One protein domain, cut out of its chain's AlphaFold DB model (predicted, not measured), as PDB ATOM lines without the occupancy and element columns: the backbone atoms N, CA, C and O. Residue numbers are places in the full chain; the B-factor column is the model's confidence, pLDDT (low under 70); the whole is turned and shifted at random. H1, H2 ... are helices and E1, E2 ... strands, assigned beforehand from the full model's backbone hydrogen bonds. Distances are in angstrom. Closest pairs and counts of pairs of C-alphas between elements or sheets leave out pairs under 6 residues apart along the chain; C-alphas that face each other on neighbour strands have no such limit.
ATOM      1  N   THR A 194     -24.476   4.364  13.668       95.62
ATOM      2  CA  THR A 194     -23.912   3.746  14.876       95.62
ATOM      3  C   THR A 194     -22.489   3.239  14.611       95.62
ATOM      4  O   THR A 194     -22.012   3.267  13.480       95.62
ATOM      5  N   ASN A 195     -21.832   2.678  15.632       92.75
ATOM      6  CA  ASN A 195     -20.548   1.986  15.457       92.75
ATOM      7  C   ASN A 195     -20.620   0.825  14.441       92.75
ATOM      8  O   ASN A 195     -19.613   0.484  13.823       92.75
ATOM      9  N   ASP A 196     -21.794   0.207  14.269       95.00
ATOM     10  CA  ASP A 196     -22.053  -0.690  13.145       95.00
ATOM     11  C   ASP A 196     -22.505   0.145  11.938       95.00
ATOM     12  O   ASP A 196     -23.659   0.580  11.878       95.00
ATOM     13  N   LYS A 197     -21.620   0.315  10.944       94.81
ATOM     14  CA  LYS A 197     -21.861   1.005   9.653       94.81
ATOM     15  C   LYS A 197     -22.812   0.251   8.708       94.81
ATOM     16  O   LYS A 197     -22.701   0.289   7.483       94.81
ATOM     17  N   ARG A 198     -23.725  -0.523   9.281       95.75
ATOM     18  CA  ARG A 198     -24.924  -1.064   8.635       95.75
ATOM     19  C   ARG A 198     -26.190  -0.498   9.268       95.75
ATOM     20  O   ARG A 198     -27.282  -0.775   8.776       95.75
ATOM     21  N   VAL A 199     -26.063   0.231  10.375       97.38
ATOM     22  CA  VAL A 199     -27.175   0.683  11.204       97.38
ATOM     23  C   VAL A 199     -27.195   2.206  11.246       97.38
ATOM     24  O   VAL A 199     -26.270   2.841  11.759       97.38
ATOM     25  N   LEU A 200     -28.282   2.773  10.724       98.25
ATOM     26  CA  LEU A 200     -28.583   4.199  10.760       98.25
ATOM     27  C   LEU A 200     -29.620   4.491  11.846       98.25
ATOM     28  O   LEU A 200     -30.553   3.714  12.052       98.25
ATOM     29  N   VAL A 201     -29.479   5.632  12.510       98.44
ATOM     30  CA  VAL A 201     -30.482   6.195  13.416       98.44
ATOM     31  C   VAL A 201     -31.120   7.387  12.714       98.44
ATOM     32  O   VAL A 201     -30.433   8.332  12.322       98.44
ATOM     33  N   LEU A 202     -32.435   7.316  12.528       98.50
ATOM     34  CA  LEU A 202     -33.238   8.327  11.849       98.50
ATOM     35  C   LEU A 202     -34.179   8.990  12.853       98.50
ATOM     36  O   LEU A 202     -35.001   8.309  13.467       98.50
ATOM     37  N   ASN A 203     -34.074  10.310  12.996       97.62
ATOM     38  CA  ASN A 203     -34.900  11.101  13.904       97.62
ATOM     39  C   ASN A 203     -35.732  12.127  13.131       97.62
ATOM     40  O   ASN A 203     -35.159  12.970  12.450       97.62
ATOM     41  N   GLN A 204     -37.063  12.081  13.237       95.50
ATOM     42  CA  GLN A 204     -37.953  13.004  12.529       95.50
ATOM     43  C   GLN A 204     -38.541  14.104  13.424       95.50
ATOM     44  O   GLN A 204     -39.042  13.856  14.526       95.50
ATOM     45  N   THR A 205     -38.565  15.325  12.897       93.00
ATOM     46  CA  THR A 205     -39.243  16.493  13.478       93.00
ATOM     47  C   THR A 205     -39.991  17.265  12.395       93.00
ATOM     48  O   THR A 205     -39.737  17.070  11.212       93.00
ATOM     49  N   GLN A 206     -40.903  18.165  12.765       90.38
ATOM     50  CA  GLN A 206     -41.505  19.083  11.793       90.38
ATOM     51  C   GLN A 206     -40.476  20.122  11.324       90.38
ATOM     52  O   GLN A 206     -39.641  20.569  12.114       90.38
ATOM     53  N   PHE A 207     -40.548  20.521  10.055       88.31
ATOM     54  CA  PHE A 207     -39.761  21.604   9.482       88.31
ATOM     55  C   PHE A 207     -40.583  22.449   8.488       88.31
ATOM     56  O   PHE A 207     -41.209  21.894   7.583       88.31
ATOM     57  N   PRO A 208     -40.538  23.787   8.592       84.94
ATOM     58  CA  PRO A 208     -39.918  24.543   9.678       84.94
ATOM     59  C   PRO A 208     -40.706  24.368  10.982       84.94
ATOM     60  O   PRO A 208     -41.903  24.080  10.970       84.94
ATOM     61  N   LEU A 209     -40.035  24.563  12.115       75.19
ATOM     62  CA  LEU A 209     -40.728  24.725  13.391       75.19
ATOM     63  C   LEU A 209     -41.353  26.125  13.416       75.19
ATOM     64  O   LEU A 209     -40.669  27.109  13.129       75.19
ATOM     65  N   LYS A 210     -42.645  26.240  13.741       69.44
ATOM     66  CA  LYS A 210     -43.276  27.555  13.931       69.44
ATOM     67  C   LYS A 210     -42.689  28.241  15.167       69.44
ATOM     68  O   LYS A 210     -42.749  27.694  16.266       69.44
ATOM     69  N   GLU A 211     -42.177  29.460  14.995       60.66
ATOM     70  CA  GLU A 211     -41.870  30.349  16.123       60.66
ATOM     71  C   GLU A 211     -43.171  30.601  16.918       60.66
ATOM     72  O   GLU A 211     -44.190  30.974  16.335       60.66
ATOM     73  N   ASN A 212     -43.145  30.397  18.242       52.03
ATOM     74  CA  ASN A 212     -44.289  30.562  19.157       52.03
ATOM     75  C   ASN A 212     -45.508  29.660  18.878       52.03
ATOM     76  O   ASN A 212     -46.647  30.076  19.088       52.03
ATOM     77  N   ALA A 213     -45.308  28.424  18.411       53.62
ATOM     78  CA  ALA A 213     -46.386  27.442  18.470       53.62
ATOM     79  C   ALA A 213     -46.705  27.141  19.946       53.62
ATOM     80  O   ALA A 213     -45.922  26.484  20.627       53.62
ATOM     81  N   ASP A 214     -47.856  27.619  20.436       44.00
ATOM     82  CA  ASP A 214     -48.349  27.401  21.811       44.00
ATOM     83  C   ASP A 214     -48.520  25.911  22.178       44.00
ATOM     84  O   ASP A 214     -48.758  25.563  23.333       44.00
ATOM     85  N   VAL A 215     -48.375  25.015  21.202       48.19
ATOM     86  CA  VAL A 215     -48.311  23.570  21.373       48.19
ATOM     87  C   VAL A 215     -47.297  23.040  20.359       48.19
ATOM     88  O   VAL A 215     -47.489  23.202  19.154       48.19
ATOM     89  N   GLU A 216     -46.228  22.384  20.822       51.91
ATOM     90  CA  GLU A 216     -45.526  21.406  19.984       51.91
ATOM     91  C   GLU A 216     -46.543  20.314  19.644       51.91
ATOM     92  O   GLU A 216     -46.797  19.402  20.437       51.91
ATOM     93  N   GLU A 217     -47.190  20.411  18.483       61.59
ATOM     94  CA  GLU A 217     -47.915  19.268  17.958       61.59
ATOM     95  C   GLU A 217     -46.868  18.168  17.749       61.59
ATOM     96  O   GLU A 217     -45.930  18.306  16.962       61.59
ATOM     97  N   ASN A 218     -46.987  17.079  18.510       74.31
ATOM     98  CA  ASN A 218     -46.112  15.911  18.429       74.31
ATOM     99  C   ASN A 218     -46.390  15.122  17.133       74.31
ATOM    100  O   ASN A 218     -46.697  13.932  17.158       74.31
ATOM    101  N   ILE A 219     -46.305  15.794  15.983       86.75
ATOM    102  CA  ILE A 219     -46.629  15.238  14.673       86.75
ATOM    103  C   ILE A 219     -45.562  14.211  14.306       86.75
ATOM    104  O   ILE A 219     -44.355  14.465  14.412       86.75
ATOM    105  N   VAL A 220     -46.019  13.040  13.886       93.12
ATOM    106  CA  VAL A 220     -45.193  11.972  13.335       93.12
ATOM    107  C   VAL A 220     -45.752  11.665  11.956       93.12
ATOM    108  O   VAL A 220     -46.924  11.319  11.830       93.12
ATOM    109  N   TRP A 221     -44.920  11.817  10.931       95.75
ATOM    110  CA  TRP A 221     -45.259  11.418   9.574       95.75
ATOM    111  C   TRP A 221     -44.910   9.946   9.371       95.75
ATOM    112  O   TRP A 221     -43.905   9.448   9.891       95.75
ATOM    113  N   ASN A 222     -45.722   9.267   8.564       96.50
ATOM    114  CA  ASN A 222     -45.326   8.028   7.911       96.50
ATOM    115  C   ASN A 222     -44.507   8.403   6.674       96.50
ATOM    116  O   ASN A 222     -45.045   8.940   5.706       96.50
ATOM    117  N   ILE A 223     -43.193   8.191   6.744       97.06
ATOM    118  CA  ILE A 223     -42.244   8.664   5.739       97.06
ATOM    119  C   ILE A 223     -41.708   7.475   4.943       97.06
ATOM    120  O   ILE A 223     -40.848   6.747   5.454       97.06
ATOM    121  N   PRO A 224     -42.180   7.272   3.696       95.75
ATOM    122  CA  PRO A 224     -41.546   6.331   2.787       95.75
ATOM    123  C   PRO A 224     -40.204   6.918   2.348       95.75
ATOM    124  O   PRO A 224     -40.159   8.016   1.797       95.75
ATOM    125  N   LEU A 225     -39.109   6.206   2.596       96.69
ATOM    126  CA  LEU A 225     -37.757   6.610   2.211       96.69
ATOM    127  C   LEU A 225     -37.113   5.522   1.355       96.69
ATOM    128  O   LEU A 225     -37.397   4.334   1.492       96.69
ATOM    129  N   SER A 226     -36.198   5.942   0.493       96.62
ATOM    130  CA  SER A 226     -35.269   5.054  -0.201       96.62
ATOM    131  C   SER A 226     -33.850   5.384   0.238       96.62
ATOM    132  O   SER A 226     -33.531   6.554   0.422       96.62
ATOM    133  N   ILE A 227     -33.000   4.378   0.415       97.44
ATOM    134  CA  ILE A 227     -31.598   4.568   0.797       97.44
ATOM    135  C   ILE A 227     -30.711   3.875  -0.233       97.44
ATOM    136  O   ILE A 227     -30.891   2.685  -0.482       97.44
ATOM    137  N   SER A 228     -29.745   4.593  -0.801       96.75
ATOM    138  CA  SER A 228     -28.615   4.001  -1.528       96.75
ATOM    139  C   SER A 228     -27.321   4.197  -0.742       96.75
ATOM    140  O   SER A 228     -27.254   4.967   0.221       96.75
ATOM    141  N   THR A 229     -26.293   3.431  -1.097       96.75
ATOM    142  CA  THR A 229     -25.002   3.444  -0.393       96.75
ATOM    143  C   THR A 229     -23.863   3.352  -1.391       96.75
ATOM    144  O   THR A 229     -24.045   2.791  -2.468       96.75
ATOM    145  N   SER A 230     -22.669   3.770  -0.987       95.69
ATOM    146  CA  SER A 230     -21.439   3.573  -1.775       95.69
ATOM    147  C   SER A 230     -21.183   2.124  -2.227       95.69
ATOM    148  O   SER A 230     -20.570   1.920  -3.268       95.69
ATOM    149  N   LEU A 231     -21.674   1.114  -1.494       94.62
ATOM    150  CA  LEU A 231     -21.544  -0.301  -1.877       94.62
ATOM    151  C   LEU A 231     -22.502  -0.713  -3.002       94.62
ATOM    152  O   LEU A 231     -22.180  -1.595  -3.795       94.62
ATOM    153  N   LYS A 232     -23.701  -0.121  -3.039       93.81
ATOM    154  CA  LYS A 232     -24.717  -0.367  -4.074       93.81
ATOM    155  C   LYS A 232     -25.369   0.971  -4.472       93.81
ATOM    156  O   LYS A 232     -26.496   1.219  -4.038       93.81
ATOM    157  N   PRO A 233     -24.679   1.832  -5.251       92.50
ATOM    158  CA  PRO A 233     -25.167   3.180  -5.578       92.50
ATOM    159  C   PRO A 233     -26.493   3.171  -6.348       92.50
ATOM    160  O   PRO A 233     -27.387   3.959  -6.059       92.50
ATOM    161  N   GLU A 234     -26.651   2.200  -7.250       91.69
ATOM    162  CA  GLU A 234     -27.843   2.036  -8.094       91.69
ATOM    163  C   GLU A 234     -29.012   1.328  -7.387       91.69
ATOM    164  O   GLU A 234     -30.133   1.292  -7.897       91.69
ATOM    165  N   PHE A 235     -28.773   0.720  -6.218       93.81
ATOM    166  CA  PHE A 235     -29.802  -0.023  -5.494       93.81
ATOM    167  C   PHE A 235     -30.472   0.850  -4.434       93.81
ATOM    168  O   PHE A 235     -29.804   1.480  -3.613       93.81
ATOM    169  N   LYS A 236     -31.807   0.819  -4.400       94.38
ATOM    170  CA  LYS A 236     -32.625   1.594  -3.463       94.38
ATOM    171  C   LYS A 236     -33.267   0.675  -2.425       94.38
ATOM    172  O   LYS A 236     -34.234  -0.025  -2.717       94.38
ATOM    173  N   TYR A 237     -32.750   0.689  -1.198       95.62
ATOM    174  CA  TYR A 237     -33.394   0.042  -0.054       95.62
ATOM    175  C   TYR A 237     -34.612   0.868   0.367       95.62
ATOM    176  O   TYR A 237     -34.457   1.960   0.911       95.62
ATOM    177  N   GLN A 238     -35.816   0.361   0.108       94.94
ATOM    178  CA  GLN A 238     -37.056   1.011   0.528       94.94
ATOM    179  C   GLN A 238     -37.343   0.731   2.007       94.94
ATOM    180  O   GLN A 238     -37.280  -0.415   2.457       94.94
ATOM    181  N   ILE A 239     -37.675   1.779   2.756       95.69
ATOM    182  CA  ILE A 239     -38.066   1.711   4.165       95.69
ATOM    183  C   ILE A 239     -39.252   2.647   4.430       95.69
ATOM    184  O   ILE A 239     -39.494   3.595   3.686       95.69
ATOM    185  N   MET A 240     -39.960   2.416   5.532       95.62
ATOM    186  CA  MET A 240     -40.981   3.322   6.060       95.62
ATOM    187  C   MET A 240     -40.619   3.646   7.508       95.62
ATOM    188  O   MET A 240     -40.467   2.726   8.314       95.62
ATOM    189  N   ILE A 241     -40.491   4.929   7.848       96.06
ATOM    190  CA  ILE A 241     -40.365   5.361   9.248       96.06
ATOM    191  C   ILE A 241     -41.681   5.975   9.721       96.06
ATOM    192  O   ILE A 241     -42.267   6.810   9.043       96.06
ATOM    193  N   SER A 242     -42.150   5.542  10.888       95.19
ATOM    194  CA  SER A 242     -43.451   5.922  11.469       95.19
ATOM    195  C   SER A 242     -43.344   6.292  12.951       95.19
ATOM    196  O   SER A 242     -44.319   6.289  13.701       95.19
ATOM    197  N   ARG A 243     -42.119   6.569  13.408       95.56
ATOM    198  CA  ARG A 243     -41.780   6.932  14.789       95.56
ATOM    199  C   ARG A 243     -40.848   8.132  14.783       95.56
ATOM    200  O   ARG A 243     -40.147   8.348  13.795       95.56
ATOM    201  N   LYS A 244     -40.817   8.868  15.899       94.75
ATOM    202  CA  LYS A 244     -39.877   9.980  16.116       94.75
ATOM    203  C   LYS A 244     -38.433   9.533  15.933       94.75
ATOM    204  O   LYS A 244     -37.724  10.167  15.173       94.75
ATOM    205  N   GLU A 245     -38.057   8.417  16.547       97.31
ATOM    206  CA  GLU A 245     -36.764   7.765  16.349       97.31
ATOM    207  C   GLU A 245     -36.976   6.385  15.721       97.31
ATOM    208  O   GLU A 245     -37.866   5.630  16.128       97.31
ATOM    209  N   SER A 246     -36.169   6.052  14.716       97.94
ATOM    210  CA  SER A 246     -36.146   4.747  14.058       97.94
ATOM    211  C   SER A 246     -34.706   4.277  13.874       97.94
ATOM    212  O   SER A 246     -33.874   5.004  13.338       97.94
ATOM    213  N   ILE A 247     -34.413   3.042  14.285       97.75
ATOM    214  CA  ILE A 247     -33.108   2.401  14.086       97.75
ATOM    215  C   ILE A 247     -33.231   1.442  12.902       97.75
ATOM    216  O   ILE A 247     -33.967   0.456  12.969       97.75
ATOM    217  N   ILE A 248     -32.527   1.737  11.812       97.69
ATOM    218  CA  ILE A 248     -32.626   1.018  10.542       97.69
ATOM    219  C   ILE A 248     -31.349   0.226  10.303       97.69
ATOM    220  O   ILE A 248     -30.288   0.801  10.080       97.69
ATOM    221  N   LYS A 249     -31.463  -1.103  10.294       97.00
ATOM    222  CA  LYS A 249     -30.384  -1.995   9.863       97.00
ATOM    223  C   LYS A 249     -30.530  -2.296   8.375       97.00
ATOM    224  O   LYS A 249     -31.445  -3.013   7.974       97.00
ATOM    225  N   LEU A 250     -29.619  -1.766   7.568       96.12
ATOM    226  CA  LEU A 250     -29.568  -2.030   6.137       96.12
ATOM    227  C   LEU A 250     -29.115  -3.481   5.889       96.12
ATOM    228  O   LEU A 250     -28.179  -3.950   6.550       96.12
ATOM    229  N   PRO A 251     -29.731  -4.206   4.937       94.75
ATOM    230  CA  PRO A 251     -29.375  -5.586   4.615       94.75
ATOM    231  C   PRO A 251     -28.107  -5.641   3.742       94.75
ATOM    232  O   PRO A 251     -28.116  -6.141   2.620       94.75
ATOM    233  N   LEU A 252     -27.007  -5.089   4.261       92.94
ATOM    234  CA  LEU A 252     -25.704  -5.063   3.606       92.94
ATOM    235  C   LEU A 252     -24.900  -6.319   3.955       92.94
ATOM    236  O   LEU A 252     -24.795  -6.705   5.125       92.94
ATOM    237  N   GLU A 253     -24.276  -6.917   2.940       91.06
ATOM    238  CA  GLU A 253     -23.382  -8.074   3.082       91.06
ATOM    239  C   GLU A 253     -22.163  -7.725   3.957       91.06
ATOM    240  O   GLU A 253     -21.797  -8.475   4.869       91.06
ATOM    241  N   GLN A 254     -21.624  -6.518   3.776       92.81
ATOM    242  CA  GLN A 254     -20.527  -5.938   4.552       92.81
ATOM    243  C   GLN A 254     -20.877  -4.517   5.031       92.81
ATOM    244  O   GLN A 254     -21.774  -3.899   4.455       92.81
ATOM    245  N   PRO A 255     -20.237  -3.996   6.096       93.94
ATOM    246  CA  PRO A 255     -20.438  -2.613   6.520       93.94
ATOM    247  C   PRO A 255     -19.956  -1.653   5.434       93.94
ATOM    248  O   PRO A 255     -19.065  -1.998   4.658       93.94
ATOM    249  N   VAL A 256     -20.521  -0.449   5.399       93.69
ATOM    250  CA  VAL A 256     -19.974   0.622   4.564       93.69
ATOM    251  C   VAL A 256     -18.568   0.979   5.063       93.69
ATOM    252  O   VAL A 256     -18.326   1.015   6.272       93.69
ATOM    253  N   ASP A 257     -17.639   1.225   4.137       91.94
ATOM    254  CA  ASP A 257     -16.260   1.599   4.462       91.94
ATOM    255  C   ASP A 257     -16.196   2.911   5.266       91.94
ATOM    256  O   ASP A 257     -17.130   3.712   5.263       91.94
ATOM    257  N   GLU A 258     -15.062   3.185   5.923       88.62
ATOM    258  CA  GLU A 258     -14.827   4.446   6.659       88.62
ATOM    259  C   GLU A 258     -15.114   5.709   5.846       88.62
ATOM    260  O   GLU A 258     -15.642   6.673   6.386       88.62
ATOM    261  N   ASN A 259     -14.833   5.678   4.546       87.75
ATOM    262  CA  ASN A 259     -15.093   6.797   3.644       87.75
ATOM    263  C   ASN A 259     -16.362   6.610   2.793       87.75
ATOM    264  O   ASN A 259     -16.642   7.444   1.936       87.75
ATOM    265  N   GLY A 260     -17.111   5.522   2.984       94.12
ATOM    266  CA  GLY A 260     -18.287   5.217   2.175       94.12
ATOM    267  C   GLY A 260     -19.514   6.008   2.627       94.12
ATOM    268  O   GLY A 260     -19.674   6.305   3.804       94.12
ATOM    269  N   TRP A 261     -20.408   6.356   1.712       96.50
ATOM    270  CA  TRP A 261     -21.552   7.232   1.982       96.50
ATOM    271  C   TRP A 261     -22.895   6.492   2.017       96.50
ATOM    272  O   TRP A 261     -23.017   5.375   1.501       96.50
ATOM    273  N   TYR A 262     -23.899   7.162   2.591       97.88
ATOM    274  CA  TYR A 262     -25.321   6.820   2.491       97.88
ATOM    275  C   TYR A 262     -26.065   8.008   1.898       97.88
ATOM    276  O   TYR A 262     -25.832   9.145   2.301       97.88
ATOM    277  N   ASN A 263     -26.986   7.725   0.990       97.81
ATOM    278  CA  ASN A 263     -27.890   8.705   0.420       97.81
ATOM    279  C   ASN A 263     -29.323   8.298   0.782       97.81
ATOM    280  O   ASN A 263     -29.940   7.436   0.154       97.81
ATOM    281  N   VAL A 264     -29.796   8.854   1.892       98.19
ATOM    282  CA  VAL A 264     -31.153   8.702   2.415       98.19
ATOM    283  C   VAL A 264     -32.090   9.640   1.657       98.19
ATOM    284  O   VAL A 264     -31.758  10.794   1.414       98.19
ATOM    285  N   ASN A 265     -33.280   9.132   1.337       97.31
ATOM    286  CA  ASN A 265     -34.240   9.720   0.401       97.31
ATOM    287  C   ASN A 265     -33.739   9.770  -1.058       97.31
ATOM    288  O   ASN A 265     -34.105  10.676  -1.801       97.31
ATOM    289  N   THR A 266     -32.943   8.781  -1.491       96.31
ATOM    290  CA  THR A 266     -32.460   8.714  -2.884       96.31
ATOM    291  C   THR A 266     -33.611   8.631  -3.900       96.31
ATOM    292  O   THR A 266     -34.584   7.887  -3.734       96.31
ATOM    293  N   GLY A 267     -33.494   9.387  -4.987       93.88
ATOM    294  CA  GLY A 267     -34.543   9.699  -5.954       93.88
ATOM    295  C   GLY A 267     -35.475  10.839  -5.536       93.88
ATOM    296  O   GLY A 267     -36.363  11.173  -6.315       93.88
ATOM    297  N   PHE A 268     -35.301  11.403  -4.336       94.81
ATOM    298  CA  PHE A 268     -36.074  12.514  -3.774       94.81
ATOM    299  C   PHE A 268     -37.599  12.347  -3.895       94.81
ATOM    300  O   PHE A 268     -38.344  13.276  -4.215       94.81
ATOM    301  N   TYR A 269     -38.083  11.123  -3.671       90.06
ATOM    302  CA  TYR A 269     -39.509  10.810  -3.766       90.06
ATOM    303  C   TYR A 269     -40.292  11.321  -2.563       90.06
ATOM    304  O   TYR A 269     -41.435  11.741  -2.719       90.06
ATOM    305  N   SER A 270     -39.698  11.269  -1.369       94.62
ATOM    306  CA  SER A 270     -40.324  11.803  -0.166       94.62
ATOM    307  C   SER A 270     -40.139  13.308  -0.086       94.62
ATOM    308  O   SER A 270     -39.046  13.815  -0.339       94.62
ATOM    309  N   MET A 271     -41.159  14.009   0.404       95.00
ATOM    310  CA  MET A 271     -41.030  15.417   0.793       95.00
ATOM    311  C   MET A 271     -40.234  15.621   2.088       95.00
ATOM    312  O   MET A 271     -40.106  16.749   2.555       95.00
ATOM    313  N   ALA A 272     -39.707  14.547   2.684       95.75
ATOM    314  CA  ALA A 272     -38.803  14.645   3.814       95.75
ATOM    315  C   ALA A 272     -37.480  15.313   3.427       95.75
ATOM    316  O   ALA A 272     -36.831  14.928   2.452       95.75
ATOM    317  N   ARG A 273     -37.060  16.261   4.261       96.25
ATOM    318  CA  ARG A 273     -35.738  16.878   4.186       96.25
ATOM    319  C   ARG A 273     -34.750  16.063   4.994       96.25
ATOM    320  O   ARG A 273     -35.074  15.667   6.115       96.25
ATOM    321  N   VAL A 274     -33.554  15.832   4.475       98.06
ATOM    322  CA  VAL A 274     -32.585  14.929   5.104       98.06
ATOM    323  C   VAL A 274     -31.368  15.700   5.585       98.06
ATOM    324  O   VAL A 274     -30.587  16.227   4.796       98.06
ATOM    325  N   LYS A 275     -31.172  15.727   6.904       98.00
ATOM    326  CA  LYS A 275     -30.000  16.332   7.529       98.00
ATOM    327  C   LYS A 275     -29.071  15.269   8.091       98.00
ATOM    328  O   LYS A 275     -29.398  14.577   9.047       98.00
ATOM    329  N   TYR A 276     -27.871  15.201   7.542       98.38
ATOM    330  CA  TYR A 276     -26.827  14.298   8.009       98.38
ATOM    331  C   TYR A 276     -26.048  14.899   9.188       98.38
ATOM    332  O   TYR A 276     -25.996  16.122   9.359       98.38
ATOM    333  N   SER A 277     -25.421  14.035   9.989       97.06
ATOM    334  CA  SER A 277     -24.304  14.440  10.848       97.06
ATOM    335  C   SER A 277     -23.161  15.015  10.002       97.06
ATOM    336  O   SER A 277     -23.023  14.663   8.829       97.06
ATOM    337  N   ASP A 278     -22.325  15.873  10.598       95.06
ATOM    338  CA  ASP A 278     -21.214  16.527   9.888       95.06
ATOM    339  C   ASP A 278     -20.318  15.496   9.161       95.06
ATOM    340  O   ASP A 278     -19.967  15.691   8.003       95.06
ATOM    341  N   GLU A 279     -20.009  14.360   9.797       95.31
ATOM    342  CA  GLU A 279     -19.188  13.294   9.200       95.31
ATOM    343  C   GLU A 279     -19.864  12.607   8.001       95.31
ATOM    344  O   GLU A 279     -19.238  12.407   6.957       95.31
ATOM    345  N   LEU A 280     -21.146  12.246   8.130       97.44
ATOM    346  CA  LEU A 280     -21.882  11.593   7.046       97.44
ATOM    347  C   LEU A 280     -22.095  12.537   5.863       97.44
ATOM    348  O   LEU A 280     -22.066  12.089   4.717       97.44
ATOM    349  N   PHE A 281     -22.269  13.829   6.135       97.81
ATOM    350  CA  PHE A 281     -22.395  14.845   5.102       97.81
ATOM    351  C   PHE A 281     -21.118  14.954   4.260       97.81
ATOM    352  O   PHE A 281     -21.195  14.881   3.037       97.81
ATOM    353  N   GLU A 282     -19.941  15.021   4.890       95.62
ATOM    354  CA  GLU A 282     -18.651  15.025   4.177       95.62
ATOM    355  C   GLU A 282     -18.466  13.767   3.318       95.62
ATOM    356  O   GLU A 282     -18.021  13.837   2.172       95.62
ATOM    357  N   ARG A 283     -18.844  12.596   3.846       96.81
ATOM    358  CA  ARG A 283     -18.793  11.332   3.092       96.81
ATOM    359  C   ARG A 283     -19.723  11.371   1.880       96.81
ATOM    360  O   ARG A 283     -19.312  10.954   0.798       96.81
ATOM    361  N   LEU A 284     -20.943  11.893   2.031       97.81
ATOM    362  CA  LEU A 284     -21.891  12.059   0.925       97.81
ATOM    363  C   LEU A 284     -21.363  13.019  -0.151       97.81
ATOM    364  O   LEU A 284     -21.479  12.705  -1.334       97.81
ATOM    365  N   LEU A 285     -20.727  14.130   0.234       94.94
ATOM    366  CA  LEU A 285     -20.117  15.068  -0.716       94.94
ATOM    367  C   LEU A 285     -18.999  14.418  -1.546       94.94
ATOM    368  O   LEU A 285     -18.945  14.633  -2.753       94.94
ATOM    369  N   ARG A 286     -18.194  13.517  -0.971       92.38
ATOM    370  CA  ARG A 286     -17.237  12.709  -1.762       92.38
ATOM    371  C   ARG A 286     -17.931  11.774  -2.757       92.38
ATOM    372  O   ARG A 286     -17.412  11.490  -3.836       92.38
ATOM    373  N   GLY A 287     -19.117  11.276  -2.406       92.88
ATOM    374  CA  GLY A 287     -19.974  10.537  -3.334       92.88
ATOM    375  C   GLY A 287     -20.369  11.376  -4.553       92.88
ATOM    376  O   GLY A 287     -20.379  10.856  -5.668       92.88
ATOM    377  N   VAL A 288     -20.626  12.672  -4.348       92.00
ATOM    378  CA  VAL A 288     -20.892  13.632  -5.429       92.00
ATOM    379  C   VAL A 288     -19.649  13.853  -6.291       92.00
ATOM    380  O   VAL A 288     -19.736  13.707  -7.506       92.00
ATOM    381  N   GLU A 289     -18.491  14.112  -5.680       86.25
ATOM    382  CA  GLU A 289     -17.221  14.340  -6.394       86.25
ATOM    383  C   GLU A 289     -16.818  13.155  -7.287       86.25
ATOM    384  O   GLU A 289     -16.231  13.328  -8.351       86.25
ATOM    385  N   THR A 290     -17.149  11.934  -6.859       87.44
ATOM    386  CA  THR A 290     -16.862  10.702  -7.610       87.44
ATOM    387  C   THR A 290     -17.922  10.354  -8.660       87.44
ATOM    388  O   THR A 290     -17.790   9.328  -9.325       87.44
ATOM    389  N   GLY A 291     -18.966  11.178  -8.818       82.62
ATOM    390  CA  GLY A 291     -20.024  10.990  -9.815       82.62
ATOM    391  C   GLY A 291     -21.028   9.876  -9.492       82.62
ATOM    392  O   GLY A 291     -21.775   9.465 -10.373       82.62
ATOM    393  N   ASN A 292     -21.070   9.386  -8.247       87.56
ATOM    394  CA  ASN A 292     -21.898   8.236  -7.847       87.56
ATOM    395  C   ASN A 292     -23.251   8.624  -7.212       87.56
ATOM    396  O   ASN A 292     -23.925   7.778  -6.625       87.56
ATOM    397  N   VAL A 293     -23.634   9.902  -7.280       93.12
ATOM    398  CA  VAL A 293     -24.899  10.433  -6.745       93.12
ATOM    399  C   VAL A 293     -25.729  10.983  -7.901       93.12
ATOM    400  O   VAL A 293     -25.237  11.825  -8.651       93.12
ATOM    401  N   ASP A 294     -26.976  10.527  -8.037       93.31
ATOM    402  CA  ASP A 294     -27.889  10.922  -9.119       93.31
ATOM    403  C   ASP A 294     -28.181  12.434  -9.129       93.31
ATOM    404  O   ASP A 294     -28.179  13.096  -8.091       93.31
ATOM    405  N   ILE A 295     -28.473  12.985 -10.309       93.50
ATOM    406  CA  ILE A 295     -28.796  14.407 -10.504       93.50
ATOM    407  C   ILE A 295     -29.924  14.908  -9.591       93.50
ATOM    408  O   ILE A 295     -29.823  16.009  -9.046       93.50
ATOM    409  N   VAL A 296     -30.981  14.117  -9.378       95.50
ATOM    410  CA  VAL A 296     -32.097  14.502  -8.500       95.50
ATOM    411  C   VAL A 296     -31.645  14.574  -7.041       95.50
ATOM    412  O   VAL A 296     -32.045  15.480  -6.312       95.50
ATOM    413  N   ASP A 297     -30.754  13.676  -6.629       97.00
ATOM    414  CA  ASP A 297     -30.214  13.657  -5.268       97.00
ATOM    415  C   ASP A 297     -29.239  14.814  -5.033       97.00
ATOM    416  O   ASP A 297     -29.251  15.440  -3.972       97.00
ATOM    417  N   ARG A 298     -28.457  15.180  -6.053       96.31
ATOM    418  CA  ARG A 298     -27.625  16.391  -6.052       96.31
ATOM    419  C   ARG A 298     -28.466  17.662  -5.892       96.31
ATOM    420  O   ARG A 298     -28.113  18.531  -5.094       96.31
ATOM    421  N   ILE A 299     -29.612  17.742  -6.575       96.31
ATOM    422  CA  ILE A 299     -30.600  18.818  -6.388       96.31
ATOM    423  C   ILE A 299     -31.134  18.820  -4.948       96.31
ATOM    424  O   ILE A 299     -31.135  19.872  -4.306       96.31
ATOM    425  N   ALA A 300     -31.537  17.662  -4.418       97.06
ATOM    426  CA  ALA A 300     -32.058  17.539  -3.056       97.06
ATOM    427  C   ALA A 300     -31.053  18.041  -2.005       97.06
ATOM    428  O   ALA A 300     -31.419  18.837  -1.141       97.06
ATOM    429  N   ILE A 301     -29.773  17.664  -2.134       97.56
ATOM    430  CA  ILE A 301     -28.686  18.119  -1.250       97.56
ATOM    431  C   ILE A 301     -28.606  19.651  -1.211       97.56
ATOM    432  O   ILE A 301     -28.501  20.225  -0.123       97.56
ATOM    433  N   ILE A 302     -28.675  20.322  -2.367       95.31
ATOM    434  CA  ILE A 302     -28.621  21.792  -2.442       95.31
ATOM    435  C   ILE A 302     -29.856  22.415  -1.782       95.31
ATOM    436  O   ILE A 302     -29.722  23.319  -0.952       95.31
ATOM    437  N   LEU A 303     -31.051  21.933  -2.138       95.00
ATOM    438  CA  LEU A 303     -32.321  22.482  -1.654       95.00
ATOM    439  C   LEU A 303     -32.482  22.325  -0.138       95.00
ATOM    440  O   LEU A 303     -32.951  23.246   0.532       95.00
ATOM    441  N   ASP A 304     -32.092  21.177   0.410       95.88
ATOM    442  CA  ASP A 304     -32.203  20.899   1.838       95.88
ATOM    443  C   ASP A 304     -31.214  21.716   2.656       95.88
ATOM    444  O   ASP A 304     -31.620  22.417   3.585       95.88
ATOM    445  N   ASN A 305     -29.930  21.701   2.290       94.75
ATOM    446  CA  ASN A 305     -28.919  22.415   3.067       94.75
ATOM    447  C   ASN A 305     -29.133  23.927   3.037       94.75
ATOM    448  O   ASN A 305     -28.915  24.590   4.055       94.75
ATOM    449  N   TYR A 306     -29.614  24.473   1.916       90.19
ATOM    450  CA  TYR A 306     -29.958  25.889   1.842       90.19
ATOM    451  C   TYR A 306     -31.071  26.263   2.823       90.19
ATOM    452  O   TYR A 306     -30.953  27.253   3.548       90.19
ATOM    453  N   GLU A 307     -32.121  25.450   2.911       89.38
ATOM    454  CA  GLU A 307     -33.202  25.685   3.866       89.38
ATOM    455  C   GLU A 307     -32.741  25.438   5.309       89.38
ATOM    456  O   GLU A 307     -33.084  26.208   6.205       89.38
ATOM    457  N   PHE A 308     -31.864  24.462   5.563       92.19
ATOM    458  CA  PHE A 308     -31.267  24.283   6.890       92.19
ATOM    459  C   PHE A 308     -30.484  25.518   7.326       92.19
ATOM    460  O   PHE A 308     -30.641  25.967   8.464       92.19
ATOM    461  N   MET A 309     -29.691  26.108   6.429       87.56
ATOM    462  CA  MET A 309     -29.042  27.391   6.680       87.56
ATOM    463  C   MET A 309     -30.101  28.480   6.934       87.56
ATOM    464  O   MET A 309     -30.064  29.144   7.971       87.56
ATOM    465  N   ARG A 310     -31.103  28.640   6.066       83.00
ATOM    466  CA  ARG A 310     -32.164  29.653   6.236       83.00
ATOM    467  C   ARG A 310     -33.011  29.512   7.501       83.00
ATOM    468  O   ARG A 310     -33.615  30.481   7.931       83.00
ATOM    469  N   PHE A 311     -33.054  28.349   8.131       83.50
ATOM    470  CA  PHE A 311     -33.787  28.160   9.388       83.50
ATOM    471  C   PHE A 311     -32.868  27.960  10.600       83.50
ATOM    472  O   PHE A 311     -33.345  27.785  11.714       83.50
ATOM    473  N   GLY A 312     -31.543  28.033  10.417       85.00
ATOM    474  CA  GLY A 312     -30.560  27.937  11.507       85.00
ATOM    475  C   GLY A 312     -30.344  26.546  12.067       85.00
ATOM    476  O   GLY A 312     -29.786  26.395  13.148       85.00
ATOM    477  N   VAL A 313     -30.763  25.542  11.308       88.56
ATOM    478  CA  VAL A 313     -30.536  24.129  11.604       88.56
ATOM    479  C   VAL A 313     -29.235  23.636  10.948       88.56
ATOM    480  O   VAL A 313     -28.627  22.666  11.393       88.56
ATOM    481  N   GLY A 314     -28.785  24.302   9.884       87.88
ATOM    482  CA  GLY A 314     -27.533  24.044   9.168       87.88
ATOM    483  C   GLY A 314     -26.590  25.242   9.215       87.88
ATOM    484  O   GLY A 314     -26.969  26.322   9.675       87.88
ATOM    485  N   LYS A 315     -25.359  25.046   8.740       84.19
ATOM    486  CA  LYS A 315     -24.309  26.073   8.748       84.19
ATOM    487  C   LYS A 315     -24.117  26.626   7.339       84.19
ATOM    488  O   LYS A 315     -24.154  25.874   6.369       84.19
ATOM    489  N   THR A 316     -23.780  27.907   7.208       80.62
ATOM    490  CA  THR A 316     -23.385  28.469   5.902       80.62
ATOM    491  C   THR A 316     -22.182  27.745   5.289       80.62
ATOM    492  O   THR A 316     -22.110  27.594   4.071       80.62
ATOM    493  N   SER A 317     -21.260  27.235   6.116       79.44
ATOM    494  CA  SER A 317     -20.129  26.424   5.648       79.44
ATOM    495  C   SER A 317     -20.564  25.195   4.852       79.44
ATOM    496  O   SER A 317     -19.836  24.776   3.961       79.44
ATOM    497  N   ASP A 318     -21.738  24.627   5.138       86.81
ATOM    498  CA  ASP A 318     -22.239  23.442   4.436       86.81
ATOM    499  C   ASP A 318     -22.592  23.785   2.981       86.81
ATOM    500  O   ASP A 318     -22.284  23.015   2.075       86.81
ATOM    501  N   ILE A 319     -23.119  24.991   2.729       83.00
ATOM    502  CA  ILE A 319     -23.363  25.493   1.366       83.00
ATOM    503  C   ILE A 319     -22.051  25.712   0.618       83.00
ATOM    504  O   ILE A 319     -21.941  25.375  -0.557       83.00
ATOM    505  N   LEU A 320     -21.033  26.245   1.296       79.31
ATOM    506  CA  LEU A 320     -19.727  26.464   0.678       79.31
ATOM    507  C   LEU A 320     -19.015  25.140   0.351       79.31
ATOM    508  O   LEU A 320     -18.368  25.041  -0.690       79.31
ATOM    509  N   LYS A 321     -19.174  24.112   1.194       81.62
ATOM    510  CA  LYS A 321     -18.696  22.750   0.910       81.62
ATOM    511  C   LYS A 321     -19.424  22.128  -0.277       81.62
ATOM    512  O   LYS A 321     -18.770  21.536  -1.125       81.62
ATOM    513  N   ILE A 322     -20.745  22.312  -0.374       85.81
ATOM    514  CA  ILE A 322     -21.532  21.885  -1.543       85.81
ATOM    515  C   ILE A 322     -20.991  22.543  -2.813       85.81
ATOM    516  O   ILE A 322     -20.669  21.844  -3.765       85.81
ATOM    517  N   ILE A 323     -20.820  23.867  -2.821       78.94
ATOM    518  CA  ILE A 323     -20.294  24.587  -3.991       78.94
ATOM    519  C   ILE A 323     -18.919  24.036  -4.409       78.94
ATOM    520  O   ILE A 323     -18.660  23.883  -5.599       78.94
ATOM    521  N   HIS A 324     -18.053  23.705  -3.448       77.88
ATOM    522  CA  HIS A 324     -16.739  23.126  -3.730       77.88
ATOM    523  C   HIS A 324     -16.819  21.697  -4.295       77.88
ATOM    524  O   HIS A 324     -16.238  21.416  -5.346       77.88
ATOM    525  N   ALA A 325     -17.575  20.815  -3.635       79.50
ATOM    526  CA  ALA A 325     -17.735  19.413  -4.028       79.50
ATOM    527  C   ALA A 325     -18.399  19.256  -5.410       79.50
ATOM    528  O   ALA A 325     -18.180  18.270  -6.107       79.50
ATOM    529  N   PHE A 326     -19.188  20.246  -5.831       84.31
ATOM    530  CA  PHE A 326     -19.896  20.256  -7.113       84.31
ATOM    531  C   PHE A 326     -19.105  20.972  -8.224       84.31
ATOM    532  O   PHE A 326     -19.649  21.274  -9.283       84.31
ATOM    533  N   SER A 327     -17.811  21.240  -8.023       74.62
ATOM    534  CA  SER A 327     -16.959  21.910  -9.020       74.62
ATOM    535  C   SER A 327     -16.865  21.177 -10.368       74.62
ATOM    536  O   SER A 327     -16.635  21.821 -11.390       74.62
ATOM    537  N   GLY A 328     -17.074  19.856 -10.378       72.12
ATOM    538  CA  GLY A 328     -17.145  19.020 -11.581       72.12
ATOM    539  C   GLY A 328     -18.558  18.796 -12.136       72.12
ATOM    540  O   GLY A 328     -18.748  17.862 -12.907       72.12
ATOM    541  N   GLU A 329     -19.561  19.573 -11.718       81.12
ATOM    542  CA  GLU A 329     -20.948  19.394 -12.162       81.12
ATOM    543  C   GLU A 329     -21.130  19.678 -13.665       81.12
ATOM    544  O   GLU A 329     -20.566  20.628 -14.210       81.12
ATOM    545  N   GLU A 330     -21.989  18.899 -14.324       79.81
ATOM    546  CA  GLU A 330     -22.296  19.036 -15.758       79.81
ATOM    547  C   GLU A 330     -23.761  19.420 -16.014       79.81
ATOM    548  O   GLU A 330     -24.101  19.963 -17.067       79.81
ATOM    549  N   SER A 331     -24.651  19.186 -15.048       80.50
ATOM    550  CA  SER A 331     -26.067  19.499 -15.177       80.50
ATOM    551  C   SER A 331     -26.334  20.998 -15.098       80.50
ATOM    552  O   SER A 331     -26.073  21.649 -14.083       80.50
ATOM    553  N   MET A 332     -27.001  21.523 -16.126       81.50
ATOM    554  CA  MET A 332     -27.513  22.896 -16.141       81.50
ATOM    555  C   MET A 332     -28.434  23.196 -14.946       81.50
ATOM    556  O   MET A 332     -28.385  24.297 -14.400       81.50
ATOM    557  N   TYR A 333     -29.273  22.244 -14.528       83.31
ATOM    558  CA  TYR A 333     -30.245  22.451 -13.447       83.31
ATOM    559  C   TYR A 333     -29.576  22.526 -12.078       83.31
ATOM    560  O   TYR A 333     -29.956  23.352 -11.247       83.31
ATOM    561  N   VAL A 334     -28.544  21.710 -11.861       82.56
ATOM    562  CA  VAL A 334     -27.738  21.776 -10.642       82.56
ATOM    563  C   VAL A 334     -26.930  23.073 -10.619       82.56
ATOM    564  O   VAL A 334     -26.974  23.796  -9.624       82.56
ATOM    565  N   TRP A 335     -26.290  23.438 -11.736       77.94
ATOM    566  CA  TRP A 335     -25.580  24.715 -11.868       77.94
ATOM    567  C   TRP A 335     -26.472  25.916 -11.593       77.94
ATOM    568  O   TRP A 335     -26.082  26.804 -10.837       77.94
ATOM    569  N   LYS A 336     -27.682  25.931 -12.155       77.31
ATOM    570  CA  LYS A 336     -28.670  26.981 -11.901       77.31
ATOM    571  C   LYS A 336     -28.935  27.135 -10.405       77.31
ATOM    572  O   LYS A 336     -28.846  28.245  -9.893       77.31
ATOM    573  N   LEU A 337     -29.183  26.034  -9.691       80.25
ATOM    574  CA  LEU A 337     -29.418  26.082  -8.247       80.25
ATOM    575  C   LEU A 337     -28.196  26.564  -7.462       80.25
ATOM    576  O   LEU A 337     -28.364  27.368  -6.547       80.25
ATOM    577  N   LEU A 338     -26.989  26.101  -7.806       75.88
ATOM    578  CA  LEU A 338     -25.742  26.545  -7.170       75.88
ATOM    579  C   LEU A 338     -25.529  28.047  -7.359       75.88
ATOM    580  O   LEU A 338     -25.242  28.754  -6.395       75.88
ATOM    581  N   VAL A 339     -25.715  28.539  -8.583       69.81
ATOM    582  CA  VAL A 339     -25.616  29.961  -8.920       69.81
ATOM    583  C   VAL A 339     -26.666  30.764  -8.153       69.81
ATOM    584  O   VAL A 339     -26.313  31.759  -7.520       69.81
ATOM    585  N   ASP A 340     -27.917  30.300  -8.114       75.94
ATOM    586  CA  ASP A 340     -28.977  30.921  -7.313       75.94
ATOM    587  C   ASP A 340     -28.583  30.979  -5.826       75.94
ATOM    588  O   ASP A 340     -28.713  32.031  -5.200       75.94
ATOM    589  N   ARG A 341     -28.022  29.894  -5.265       79.75
ATOM    590  CA  ARG A 341     -27.561  29.868  -3.865       79.75
ATOM    591  C   ARG A 341     -26.404  30.832  -3.625       79.75
ATOM    592  O   ARG A 341     -26.377  31.489  -2.589       79.75
ATOM    593  N   ILE A 342     -25.458  30.945  -4.558       70.81
ATOM    594  CA  ILE A 342     -24.357  31.914  -4.479       70.81
ATOM    595  C   ILE A 342     -24.916  33.340  -4.488       70.81
ATOM    596  O   ILE A 342     -24.512  34.164  -3.664       70.81
ATOM    597  N   TYR A 343     -25.878  33.638  -5.363       70.62
ATOM    598  CA  TYR A 343     -26.542  34.941  -5.379       70.62
ATOM    599  C   TYR A 343     -27.284  35.224  -4.071       70.62
ATOM    600  O   TYR A 343     -27.170  36.317  -3.521       70.62
ATOM    601  N   GLU A 344     -27.991  34.246  -3.517       75.31
ATOM    602  CA  GLU A 344     -28.687  34.404  -2.238       75.31
ATOM    603  C   GLU A 344     -27.716  34.570  -1.057       75.31
ATOM    604  O   GLU A 344     -27.949  35.402  -0.182       75.31
ATOM    605  N   LEU A 345     -26.600  33.834  -1.033       69.62
ATOM    606  CA  LEU A 345     -25.543  34.004  -0.033       69.62
ATOM    607  C   LEU A 345     -24.901  35.388  -0.129       69.62
ATOM    608  O   LEU A 345     -24.742  36.069   0.880       69.62
ATOM    609  N   THR A 346     -24.543  35.820  -1.335       66.19
ATOM    610  CA  THR A 346     -23.951  37.148  -1.542       66.19
ATOM    611  C   THR A 346     -24.916  38.266  -1.155       66.19
ATOM    612  O   THR A 346     -24.476  39.277  -0.612       66.19
ATOM    613  N   ASP A 347     -26.220  38.064  -1.343       66.50
ATOM    614  CA  ASP A 347     -27.269  38.975  -0.886       66.50
ATOM    615  C   ASP A 347     -27.384  39.022   0.649       66.50
ATOM    616  O   ASP A 347     -27.443  40.108   1.224       66.50
ATOM    617  N   ILE A 348     -27.337  37.871   1.334       67.75
ATOM    618  CA  ILE A 348     -27.318  37.811   2.808       67.75
ATOM    619  C   ILE A 348     -26.075  38.519   3.348       67.75
ATOM    620  O   ILE A 348     -26.172  39.383   4.214       67.75
ATOM    621  N   PHE A 349     -24.898  38.182   2.825       64.00
ATOM    622  CA  PHE A 349     -23.623  38.671   3.344       64.00
ATOM    623  C   PHE A 349     -23.180  40.023   2.776       64.00
ATOM    624  O   PHE A 349     -22.070  40.483   3.077       64.00
TER     625      PHE A 349
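AT A GLANCE: This is residues 194 to 349 of the 493 residues of the protein "Puromycin-sensitive aminopeptidase" of Smittium mucronatum (UniProt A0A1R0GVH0). Two small sheets, E3 E2 E5 and E1 E4, make one end of the model, and a bundle of three helices, H2 H3 H4, makes the other, with E6 and H1 between them. The centres of the three helices make a triangle, and residues 210 to 215, in the long link from E1 to E2, stick out from the body. The printed part has 156 residues, with six named strands followed by four named helices, in the order E1 E2 E3 E4 E5 E6 H1 H2 H3 H4. Both sheets are antiparallel, the larger in the order E3, E2, E5, and the class is mixed, helices and strands. The whole is compact, with a radius of gyration of the C-alphas of 16.0 A, and it spans 46 by 45 by 26 A.

IN THESE COORDINATES: E1, residues 199 to 207, begins at C-alpha 199 at (-27.175, 0.683, 11.204) and is 24.5 A long from first to last C-alpha. E2, residues 223 to 229, is 19.0 A long, and E3, residues 232 to 241, is 21.3 A long and bends by 77 degrees at residue 235. E4, residues 245 to 249, is 13.3 A long. E5 is residues 262 to 264 and E6 is residues 273 to 276. H1, residues 278 to 289, is 16.9 A long and begins at C-alpha 278 at (-21.214, 16.527, 9.888). H2, residues 295 to 311, is 24.7 A long, and H3, residues 316 to 325, is 14.6 A long. H4, residues 332 to 349, is the longest helix by residues, measures 25.4 A and ends at C-alpha 349 at (-23.623, 38.671, 3.344).

HOW THE PARTS SIT: In the larger sheet E2 is the inner strand. E2 and E3 form a hairpin, with N 225 and O 239 at 2.9 A and N 237 and O 227 at 2.8 A, both within hydrogen-bond range. On E5, N 263 and O 228 of E2 are within this range at 2.9 A. E3 and E4 meet only through their link. E4 is antiparallel to E1 at 149 degrees, with N 202 and O 246 within hydrogen-bond range at 2.8 A. E1 and E3 are only just apart, the closest C-alphas being 8.1 A from each other. E6 pairs with no named strand; it and E1 are near each other, with 11 pairs of C-alphas within 10 A. The closest C-alphas of E6 and H2 are those of Arg 273 and Asp 304, 5.8 A apart. H1 is on the larger sheet but only grazes it, with residues 280 to 287; the closest C-alphas of H1 and E5 are those of Leu 284 and Tyr 262, 6.5 A apart. With residues 285 to 289 alone H1 touches H3, at Glu 289 and Ala 325, whose C-alphas are 5.6 A apart. H2, H3 and H4 form an up and down bundle, each helix running against the one before it. H2 and H3 are a helical hairpin at a shallow tilt of 19 degrees, the closest C-alphas being those of Met 309 and Thr 316, 5.8 A apart. H4 touches H2 with residues 333 to 341 alone, the same way at a shallow tilt of 14 degrees; the C-alphas of Val 334 and Ile 299 are the closest, 5.9 A apart. H3 and H4 are close but not clearly touching, the closest C-alphas being those of Ile 323 and Leu 338, 6.6 A apart. In H1, H2, H3 and H4 every O i to N i+4 pair is within hydrogen-bond range.

THE WHOLE: The two C-alphas farthest apart are those of Glu 253 and Asp 347, 47.4 A. The printed part has no cut. The links from E1 to E2 and from E4 to E5 are long, with 15 and 12 residues, and residues 210 to 215 of the first stand free. The mean pLDDT of the printed part is 88.1, and it is under 70 at residues 210 to 217, residue 339 and residues 345 to 349.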